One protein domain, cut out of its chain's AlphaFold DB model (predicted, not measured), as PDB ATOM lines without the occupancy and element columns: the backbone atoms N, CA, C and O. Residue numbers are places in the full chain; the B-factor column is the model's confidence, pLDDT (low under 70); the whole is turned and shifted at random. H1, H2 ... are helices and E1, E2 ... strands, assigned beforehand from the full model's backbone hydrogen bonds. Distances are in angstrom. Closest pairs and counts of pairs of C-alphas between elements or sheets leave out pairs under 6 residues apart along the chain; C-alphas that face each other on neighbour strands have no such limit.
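What this domain is: This is residues 27 to 104 of the 122 residues of an uncharacterized protein of Chryseobacterium shigense (UniProt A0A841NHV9). With little regular structure, two small strand pairs, E1 with E4 and the hairpin E2 and E3, make one end with short H1 nearby, and the unnamed loop 65 to 90 spreads to the other. Of 78 printed residues, 21 are in H1, E1, E2, E3 and E4, in that order; the class is mixed and both sheets are antiparallel. The whole is compact, radius of gyration of the C-alphas 12.7 A, spanning 37 by 32 by 20 A.

How they stand to each other: E1, residues 52 to 56, and E4, residues 99 to 103, are antiparallel at 158 degrees; N 54 and O 101, 2.9 A apart, are within hydrogen-bond range. E2, residues 62 to 64, and E3, residues 91 to 93, are an antiparallel hairpin; N 64 and O 91 are within hydrogen-bond range at 3.0 A. The closest C-alphas of H1, residues 38 to 42, and E1 are Thr 42 and Leu 53, 5.6 A. H1's O i to N i+4 pair is within hydrogen-bond range.

Where its parts are: E1 measures 12.7 A from C-alpha 52 (10.267, 35.608, 27.753); E4 measures 12.8 A, ending at C-alpha 103 (10.105, 40.365, 25.988). H1 and E3 measure 6.3 A, E2 5.9 A.

The domain as a whole: The printed part has no cut. The E2 to E3 link is long. Residues 70 to 78 have pLDDT under 70.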
ATOM      1  N   ILE A  27      18.644  40.784  35.620       95.00
ATOM      2  CA  ILE A  27      17.172  40.817  35.563       95.00
ATOM      3  C   ILE A  27      16.622  39.645  34.748       95.00
ATOM      4  O   ILE A  27      15.655  39.006  35.159       95.00
ATOM      5  N   HIS A  28      17.239  39.365  33.601       95.81
ATOM      6  CA  HIS A  28      16.883  38.257  32.723       95.81
ATOM      7  C   HIS A  28      18.137  37.593  32.184       95.81
ATOM      8  O   HIS A  28      19.126  38.272  31.891       95.81
ATOM      9  N   TYR A  29      18.075  36.279  32.022       94.44
ATOM     10  CA  TYR A  29      19.220  35.497  31.606       94.44
ATOM     11  C   TYR A  29      18.802  34.229  30.866       94.44
ATOM     12  O   TYR A  29      17.924  33.492  31.314       94.44
ATOM     13  N   TRP A  30      19.480  33.983  29.748       93.75
ATOM     14  CA  TRP A  30      19.396  32.761  28.964       93.75
ATOM     15  C   TRP A  30      20.813  32.246  28.728       93.75
ATOM     16  O   TRP A  30      21.618  32.928  28.094       93.75
ATOM     17  N   ASN A  31      21.098  31.046  29.231       90.81
ATOM     18  CA  ASN A  31      22.340  30.322  28.950       90.81
ATOM     19  C   ASN A  31      22.212  29.372  27.748       90.81
ATOM     20  O   ASN A  31      23.217  28.897  27.244       90.81
ATOM     21  N   PHE A  32      20.976  29.089  27.314       92.19
ATOM     22  CA  PHE A  32      20.627  28.149  26.242       92.19
ATOM     23  C   PHE A  32      21.139  26.712  26.423       92.19
ATOM     24  O   PHE A  32      21.086  25.937  25.473       92.19
ATOM     25  N   ASN A  33      21.566  26.332  27.632       90.44
ATOM     26  CA  ASN A  33      22.120  25.013  27.955       90.44
ATOM     27  C   ASN A  33      21.051  23.915  28.088       90.44
ATOM     28  O   ASN A  33      21.364  22.736  27.959       90.44
ATOM     29  N   ASN A  34      19.783  24.269  28.339       93.19
ATOM     30  CA  ASN A  34      18.686  23.295  28.383       93.19
ATOM     31  C   ASN A  34      18.099  23.054  26.984       93.19
ATOM     32  O   ASN A  34      17.019  23.542  26.638       93.19
ATOM     33  N   ASN A  35      18.812  22.269  26.186       93.00
ATOM     34  CA  ASN A  35      18.463  21.950  24.809       93.00
ATOM     35  C   ASN A  35      17.665  20.642  24.653       93.00
ATOM     36  O   ASN A  35      17.884  19.878  23.720       93.00
ATOM     37  N   THR A  36      16.734  20.352  25.562       95.31
ATOM     38  CA  THR A  36      15.894  19.143  25.460       95.31
ATOM     39  C   THR A  36      14.736  19.294  24.465       95.31
ATOM     40  O   THR A  36      14.222  18.299  23.959       95.31
ATOM     41  N   SER A  37      14.319  20.530  24.171       96.25
ATOM     42  CA  SER A  37      13.268  20.875  23.208       96.25
ATOM     43  C   SER A  37      13.338  22.354  22.792       96.25
ATOM     44  O   SER A  37      14.008  23.166  23.435       96.25
ATOM     45  N   ALA A  38      12.571  22.744  21.768       95.06
ATOM     46  CA  ALA A  38      12.405  24.152  21.389       95.06
ATOM     47  C   ALA A  38      11.798  25.013  22.520       95.06
ATOM     48  O   ALA A  38      12.179  26.172  22.692       95.06
ATOM     49  N   ALA A  39      10.889  24.451  23.326       95.94
ATOM     50  CA  ALA A  39      10.301  25.147  24.470       95.94
ATOM     51  C   ALA A  39      11.309  25.329  25.617       95.94
ATOM     52  O   ALA A  39      11.387  26.401  26.215       95.94
ATOM     53  N   SER A  40      12.119  24.307  25.910       95.88
ATOM     54  CA  SER A  40      13.094  24.377  27.003       95.88
ATOM     55  C   SER A  40      14.224  25.356  26.696       95.88
ATOM     56  O   SER A  40      14.597  26.130  27.572       95.88
ATOM     57  N   ILE A  41      14.730  25.371  25.457       94.69
ATOM     58  CA  ILE A  41      15.853  26.239  25.080       94.69
ATOM     59  C   ILE A  41      15.443  27.716  25.000       94.69
ATOM     60  O   ILE A  41      16.266  28.600  25.211       94.69
ATOM     61  N   THR A  42      14.167  28.008  24.727       96.25
ATOM     62  CA  THR A  42      13.636  29.384  24.696       96.25
ATOM     63  C   THR A  42      13.149  29.874  26.064       96.25
ATOM     64  O   THR A  42      12.967  31.078  26.267       96.25
ATOM     65  N   THR A  43      13.009  28.980  27.045       97.00
ATOM     66  CA  THR A  43      12.672  29.353  28.424       97.00
ATOM     67  C   THR A  43      13.865  30.061  29.090       97.00
ATOM     68  O   THR A  43      14.989  29.568  28.993       97.00
ATOM     69  N   PRO A  44      13.661  31.211  29.768       96.56
ATOM     70  CA  PRO A  44      14.737  31.873  30.500       96.56
ATOM     71  C   PRO A  44      15.335  30.956  31.564       96.56
ATOM     72  O   PRO A  44      14.609  30.335  32.336       96.56
ATOM     73  N   SER A  45      16.662  30.941  31.661       95.31
ATOM     74  CA  SER A  45      17.375  30.294  32.768       95.31
ATOM     75  C   SER A  45      17.080  31.008  34.091       95.31
ATOM     76  O   SER A  45      17.017  30.381  35.144       95.31
ATOM     77  N   SER A  46      16.890  32.331  34.044       95.12
ATOM     78  CA  SER A  46      16.440  33.128  35.183       95.12
ATOM     79  C   SER A  46      15.742  34.407  34.725       95.12
ATOM     80  O   SER A  46      16.128  35.022  33.728       95.12
ATOM     81  N   THR A  47      14.717  34.827  35.465       96.31
ATOM     82  CA  THR A  47      14.051  36.114  35.263       96.31
ATOM     83  C   THR A  47      13.447  36.641  36.565       96.31
ATOM     84  O   THR A  47      12.795  35.890  37.285       96.31
ATOM     85  N   LEU A  48      13.592  37.942  36.833       95.94
ATOM     86  CA  LEU A  48      13.009  38.606  38.009       95.94
ATOM     87  C   LEU A  48      11.649  39.265  37.740       95.94
ATOM     88  O   LEU A  48      10.878  39.472  38.669       95.94
ATOM     89  N   VAL A  49      11.344  39.601  36.482       95.38
ATOM     90  CA  VAL A  49      10.124  40.347  36.108       95.38
ATOM     91  C   VAL A  49       9.433  39.760  34.873       95.38
ATOM     92  O   VAL A  49       8.940  40.485  34.024       95.38
ATOM     93  N   SER A  50       9.362  38.430  34.776       95.00
ATOM     94  CA  SER A  50       8.626  37.719  33.708       95.00
ATOM     95  C   SER A  50       9.115  37.990  32.276       95.00
ATOM     96  O   SER A  50       8.323  38.250  31.372       95.00
ATOM     97  N   GLY A  51      10.428  37.919  32.054       96.69
ATOM     98  CA  GLY A  51      10.994  37.923  30.710       96.69
ATOM     99  C   GLY A  51      10.674  36.639  29.950       96.69
ATOM    100  O   GLY A  51      10.555  35.569  30.546       96.69
ATOM    101  N   SER A  52      10.545  36.743  28.632       97.81
ATOM    102  CA  SER A  52      10.267  35.608  27.753       97.81
ATOM    103  C   SER A  52      10.922  35.777  26.385       97.81
ATOM    104  O   SER A  52      11.300  36.878  25.977       97.81
ATOM    105  N   LEU A  53      11.075  34.656  25.686       97.81
ATOM    106  CA  LEU A  53      11.554  34.587  24.315       97.81
ATOM    107  C   LEU A  53      10.558  33.755  23.511       97.81
ATOM    108  O   LEU A  53      10.279  32.611  23.864       97.81
ATOM    109  N   VAL A  54      10.036  34.335  22.435       96.00
ATOM    110  CA  VAL A  54       9.074  33.685  21.546       96.00
ATOM    111  C   VAL A  54       9.635  33.660  20.123       96.00
ATOM    112  O   VAL A  54       9.949  34.722  19.577       96.00
ATOM    113  N   PRO A  55       9.772  32.480  19.496       94.12
ATOM    114  CA  PRO A  55      10.060  32.398  18.074       94.12
ATOM    115  C   PRO A  55       8.823  32.808  17.271       94.12
ATOM    116  O   PRO A  55       7.729  32.287  17.480       94.12
ATOM    117  N   ILE A  56       9.008  33.737  16.341       95.38
ATOM    118  CA  ILE A  56       8.003  34.101  15.345       95.38
ATOM    119  C   ILE A  56       8.346  33.311  14.080       95.38
ATOM    120  O   ILE A  56       9.375  33.595  13.459       95.38
ATOM    121  N   PRO A  57       7.540  32.305  13.707       89.25
ATOM    122  CA  PRO A  57       7.821  31.502  12.531       89.25
ATOM    123  C   PRO A  57       7.627  32.322  11.253       89.25
ATOM    124  O   PRO A  57       6.683  33.105  11.139       89.25
ATOM    125  N   GLY A  58       8.483  32.089  10.262       93.56
ATOM    126  CA  GLY A  58       8.288  32.560   8.898       93.56
ATOM    127  C   GLY A  58       8.966  31.644   7.891       93.56
ATOM    128  O   GLY A  58      10.074  31.164   8.110       93.56
ATOM    129  N   GLY A  59       8.270  31.357   6.790       91.94
ATOM    130  CA  GLY A  59       8.734  30.384   5.802       91.94
ATOM    131  C   GLY A  59       9.020  29.022   6.441       91.94
ATOM    132  O   GLY A  59       8.128  28.406   7.021       91.94
ATOM    133  N   THR A  60      10.272  28.570   6.331       94.38
ATOM    134  CA  THR A  60      10.781  27.307   6.895       94.38
ATOM    135  C   THR A  60      11.658  27.514   8.137       94.38
ATOM    136  O   THR A  60      12.494  26.661   8.448       94.38
ATOM    137  N   SER A  61      11.513  28.652   8.827       95.56
ATOM    138  CA  SER A  61      12.304  28.962  10.018       95.56
ATOM    139  C   SER A  61      12.011  27.994  11.163       95.56
ATOM    140  O   SER A  61      10.843  27.778  11.492       95.56
ATOM    141  N   GLU A  62      13.049  27.496  11.828       94.62
ATOM    142  CA  GLU A  62      12.896  26.518  12.909       94.62
ATOM    143  C   GLU A  62      13.924  26.727  14.023       94.62
ATOM    144  O   GLU A  62      15.099  27.008  13.766       94.62
ATOM    145  N   ILE A  63      13.475  26.563  15.272       95.06
ATOM    146  CA  ILE A  63      14.369  26.495  16.427       95.06
ATOM    147  C   ILE A  63      15.066  25.142  16.431       95.06
ATOM    148  O   ILE A  63      14.484  24.121  16.793       95.06
ATOM    149  N   ASP A  64      16.342  25.169  16.079       93.62
ATOM    150  CA  ASP A  64      17.219  24.012  16.139       93.62
ATOM    151  C   ASP A  64      17.812  23.910  17.540       93.62
ATOM    152  O   ASP A  64      18.902  24.410  17.835       93.62
ATOM    153  N   PHE A  65      17.035  23.312  18.440       92.50
ATOM    154  CA  PHE A  65      17.425  23.192  19.836       92.50
ATOM    155  C   PHE A  65      18.667  22.299  20.002       92.50
ATOM    156  O   PHE A  65      19.528  22.607  20.816       92.50
ATOM    157  N   ALA A  66      18.818  21.238  19.204       90.56
ATOM    158  CA  ALA A  66      19.911  20.275  19.349       90.56
ATOM    159  C   ALA A  66      21.199  20.670  18.594       90.56
ATOM    160  O   ALA A  66      22.296  20.279  19.000       90.56
ATOM    161  N   GLY A  67      21.092  21.448  17.515       86.56
ATOM    162  CA  GLY A  67      22.209  21.789  16.627       86.56
ATOM    163  C   GLY A  67      23.113  22.923  17.114       86.56
ATOM    164  O   GLY A  67      24.143  23.197  16.496       86.56
ATOM    165  N   GLY A  68      22.773  23.575  18.228       79.62
ATOM    166  CA  GLY A  68      23.569  24.627  18.869       79.62
ATOM    167  C   GLY A  68      24.777  24.122  19.675       79.62
ATOM    168  O   GLY A  68      25.078  24.675  20.733       79.62
ATOM    169  N   THR A  69      25.452  23.062  19.226       80.56
ATOM    170  CA  THR A  69      26.581  22.409  19.920       80.56
ATOM    171  C   THR A  69      27.906  22.626  19.170       80.56
ATOM    172  O   THR A  69      27.918  22.929  17.981       80.56
ATOM    173  N   GLY A  70      29.049  22.517  19.860       67.81
ATOM    174  CA  GLY A  70      30.373  22.397  19.220       67.81
ATOM    175  C   GLY A  70      30.990  23.662  18.600       67.81
ATOM    176  O   GLY A  70      32.121  23.595  18.131       67.81
ATOM    177  N   GLN A  71      30.311  24.814  18.628       62.25
ATOM    178  CA  GLN A  71      30.862  26.110  18.179       62.25
ATOM    179  C   GLN A  71      31.434  26.967  19.319       62.25
ATOM    180  O   GLN A  71      31.548  28.181  19.175       62.25
ATOM    181  N   ASN A  72      31.737  26.306  20.444       55.34
ATOM    182  CA  ASN A  72      32.414  26.794  21.645       55.34
ATOM    183  C   ASN A  72      32.363  28.320  21.807       55.34
ATOM    184  O   ASN A  72      33.247  29.038  21.338       55.34
ATOM    185  N   PHE A  73      31.366  28.810  22.550       63.12
ATOM    186  CA  PHE A  73      31.574  30.067  23.267       63.12
ATOM    187  C   PHE A  73      32.859  29.917  24.077       63.12
ATOM    188  O   PHE A  73      33.163  28.812  24.537       63.12
ATOM    189  N   SER A  74      33.622  31.005  24.205       66.94
ATOM    190  CA  SER A  74      34.859  31.000  24.990       66.94
ATOM    191  C   SER A  74      34.642  30.233  26.305       66.94
ATOM    192  O   SER A  74      33.604  30.437  26.935       66.94
ATOM    193  N   PRO A  75      35.569  29.372  26.760       62.72
ATOM    194  CA  PRO A  75      35.508  28.823  28.117       62.72
ATOM    195  C   PRO A  75      35.357  29.924  29.180       62.72
ATOM    196  O   PRO A  75      34.728  29.705  30.212       62.72
ATOM    197  N   ASP A  76      35.847  31.129  28.870       63.81
ATOM    198  CA  ASP A  76      35.705  32.350  29.664       63.81
ATOM    199  C   ASP A  76      34.399  33.119  29.384       63.81
ATOM    200  O   ASP A  76      34.343  34.318  29.653       63.81
ATOM    201  N   ASN A  77      33.377  32.485  28.788       68.94
ATOM    202  CA  ASN A  77      32.112  33.101  28.367       68.94
ATOM    203  C   ASN A  77      31.610  34.084  29.433       68.94
ATOM    204  O   ASN A  77      31.080  33.692  30.474       68.94
ATOM    205  N   PHE A  78      31.763  35.383  29.168       69.81
ATOM    206  CA  PHE A  78      31.451  36.423  30.143       69.81
ATOM    207  C   PHE A  78      29.940  36.626  30.299       69.81
ATOM    208  O   PHE A  78      29.512  37.327  31.227       69.81
ATOM    209  N   ASN A  79      29.133  36.035  29.414       73.50
ATOM    210  CA  ASN A  79      27.692  35.917  29.580       73.50
ATOM    211  C   ASN A  79      27.276  34.750  30.460       73.50
ATOM    212  O   ASN A  79      26.138  34.775  30.917       73.50
ATOM    213  N   ALA A  80      28.144  33.775  30.736       82.38
ATOM    214  CA  ALA A  80      27.835  32.743  31.708       82.38
ATOM    215  C   ALA A  80      27.671  33.395  33.092       82.38
ATOM    216  O   ALA A  80      28.585  34.012  33.649       82.38
ATOM    217  N   ARG A  81      26.452  33.342  33.628       87.44
ATOM    218  CA  ARG A  81      26.081  33.863  34.949       87.44
ATOM    219  C   ARG A  81      25.648  32.721  35.857       87.44
ATOM    220  O   ARG A  81      25.400  31.612  35.403       87.44
ATOM    221  N   ASN A  82      25.546  33.013  37.151       88.25
ATOM    222  CA  ASN A  82      25.030  32.093  38.170       88.25
ATOM    223  C   ASN A  82      25.813  30.772  38.318       88.25
ATOM    224  O   ASN A  82      25.276  29.804  38.841       88.25
ATOM    225  N   GLY A  83      27.082  30.738  37.896       86.62
ATOM    226  CA  GLY A  83      27.910  29.529  37.942       86.62
ATOM    227  C   GLY A  83      27.602  28.513  36.840       86.62
ATOM    228  O   GLY A  83      28.159  27.418  36.870       86.62
ATOM    229  N   ASP A  84      26.748  28.863  35.873       87.25
ATOM    230  CA  ASP A  84      26.473  28.003  34.726       87.25
ATOM    231  C   ASP A  84      27.726  27.856  33.848       87.25
ATOM    232  O   ASP A  84      28.429  28.844  33.620       87.25
ATOM    233  N   PRO A  85      28.015  26.659  33.311       84.81
ATOM    234  CA  PRO A  85      29.106  26.489  32.364       84.81
ATOM    235  C   PRO A  85      28.774  27.136  31.013       84.81
ATOM    236  O   PRO A  85      27.610  27.205  30.600       84.81
ATOM    237  N   ALA A  86      29.811  27.533  30.272       81.31
ATOM    238  CA  ALA A  86      29.677  27.744  28.836       81.31
ATOM    239  C   ALA A  86      29.238  26.426  28.171       81.31
ATOM    240  O   ALA A  86      29.794  25.367  28.470       81.31
ATOM    241  N   GLY A  87      28.242  26.476  27.286       83.62
ATOM    242  CA  GLY A  87      27.681  25.273  26.675       83.62
ATOM    243  C   GLY A  87      27.059  25.531  25.308       83.62
ATOM    244  O   GLY A  87      27.752  25.925  24.368       83.62
ATOM    245  N   THR A  88      25.769  25.238  25.178       86.81
ATOM    246  CA  THR A  88      25.045  25.323  23.903       86.81
ATOM    247  C   THR A  88      24.524  26.730  23.628       86.81
ATOM    248  O   THR A  88      24.606  27.625  24.464       86.81
ATOM    249  N   HIS A  89      23.997  26.947  22.424       87.19
ATOM    250  CA  HIS A  89      23.388  28.215  22.036       87.19
ATOM    251  C   HIS A  89      22.084  28.040  21.290       87.19
ATOM    252  O   HIS A  89      21.793  26.988  20.726       87.19
ATOM    253  N   LEU A  90      21.314  29.122  21.254       90.62
ATOM    254  CA  LEU A  90      20.128  29.191  20.429       90.62
ATOM    255  C   LEU A  90      20.510  29.291  18.953       90.62
ATOM    256  O   LEU A  90      21.210  30.221  18.547       90.62
ATOM    257  N   ARG A  91      19.978  28.374  18.148       90.94
ATOM    258  CA  ARG A  91      20.092  28.395  16.694       90.94
ATOM    259  C   ARG A  91      18.706  28.504  16.066       90.94
ATOM    260  O   ARG A  91      17.798  27.746  16.398       90.94
ATOM    261  N   LEU A  92      18.559  29.458  15.151       91.94
ATOM    262  CA  LEU A  92      17.392  29.592  14.284       91.94
ATOM    263  C   LEU A  92      17.820  29.216  12.863       91.94
ATOM    264  O   LEU A  92      18.576  29.955  12.228       91.94
ATOM    265  N   ASN A  93      17.375  28.059  12.378       92.94
ATOM    266  CA  ASN A  93      17.615  27.627  11.003       92.94
ATOM    267  C   ASN A  93      16.643  28.327  10.051       92.94
ATOM    268  O   ASN A  93      15.528  28.661  10.444       92.94
ATOM    269  N   ASN A  94      17.075  28.538   8.801       93.69
ATOM    270  CA  ASN A  94      16.310  29.217   7.747       93.69
ATOM    271  C   ASN A  94      15.643  30.521   8.232       93.69
ATOM    272  O   ASN A  94      14.427  30.667   8.131       93.69
ATOM    273  N   PRO A  95      16.410  31.485   8.776       91.44
ATOM    274  CA  PRO A  95      15.842  32.624   9.499       91.44
ATOM    275  C   PRO A  95      15.079  33.614   8.605       91.44
ATOM    276  O   PRO A  95      14.465  34.544   9.116       91.44
ATOM    277  N   ILE A  96      15.119  33.460   7.278       93.75
ATOM    278  CA  ILE A  96      14.464  34.380   6.344       93.75
ATOM    279  C   ILE A  96      12.949  34.361   6.578       93.75
ATOM    280  O   ILE A  96      12.291  33.340   6.405       93.75
ATOM    281  N   GLY A  97      12.403  35.518   6.950       92.75
ATOM    282  CA  GLY A  97      10.985  35.695   7.270       92.75
ATOM    283  C   GLY A  97      10.607  35.311   8.703       92.75
ATOM    284  O   GLY A  97       9.536  35.711   9.151       92.75
ATOM    285  N   GLY A  98      11.468  34.589   9.424       93.94
ATOM    286  CA  GLY A  98      11.308  34.302  10.849       93.94
ATOM    287  C   GLY A  98      11.972  35.356  11.737       93.94
ATOM    288  O   GLY A  98      12.790  36.160  11.286       93.94
ATOM    289  N   ALA A  99      11.632  35.354  13.024       94.38
ATOM    290  CA  ALA A  99      12.244  36.242  14.009       94.38
ATOM    291  C   ALA A  99      12.276  35.628  15.414       94.38
ATOM    292  O   ALA A  99      11.578  34.666  15.723       94.38
ATOM    293  N   LEU A 100      13.082  36.228  16.288       95.56
ATOM    294  CA  LEU A 100      13.088  35.959  17.723       95.56
ATOM    295  C   LEU A 100      12.606  37.206  18.455       95.56
ATOM    296  O   LEU A 100      13.256  38.251  18.393       95.56
ATOM    297  N   GLN A 101      11.484  37.097  19.160       96.12
ATOM    298  CA  GLN A 101      10.961  38.184  19.973       96.12
ATOM    299  C   GLN A 101      11.350  37.980  21.433       96.12
ATOM    300  O   GLN A 101      10.907  37.035  22.080       96.12
ATOM    301  N   PHE A 102      12.158  38.899  21.955       96.38
ATOM    302  CA  PHE A 102      12.491  38.960  23.372       96.38
ATOM    303  C   PHE A 102      11.588  39.975  24.070       96.38
ATOM    304  O   PHE A 102      11.633  41.168  23.771       96.38
ATOM    305  N   ASN A 103      10.817  39.514  25.048       97.00
ATOM    306  CA  ASN A 103      10.105  40.365  25.988       97.00
ATOM    307  C   ASN A 103      10.974  40.485  27.243       97.00
ATOM    308  O   ASN A 103      11.111  39.535  28.007       97.00
ATOM    309  N   ILE A 104      11.589  41.652  27.432       95.44
ATOM    310  CA  ILE A 104      12.548  41.935  28.514       95.44
ATOM    311  C   ILE A 104      12.080  43.127  29.364       95.44
ATOM    312  O   ILE A 104      12.683  44.201  29.311       95.44
TER     313      ILE A 104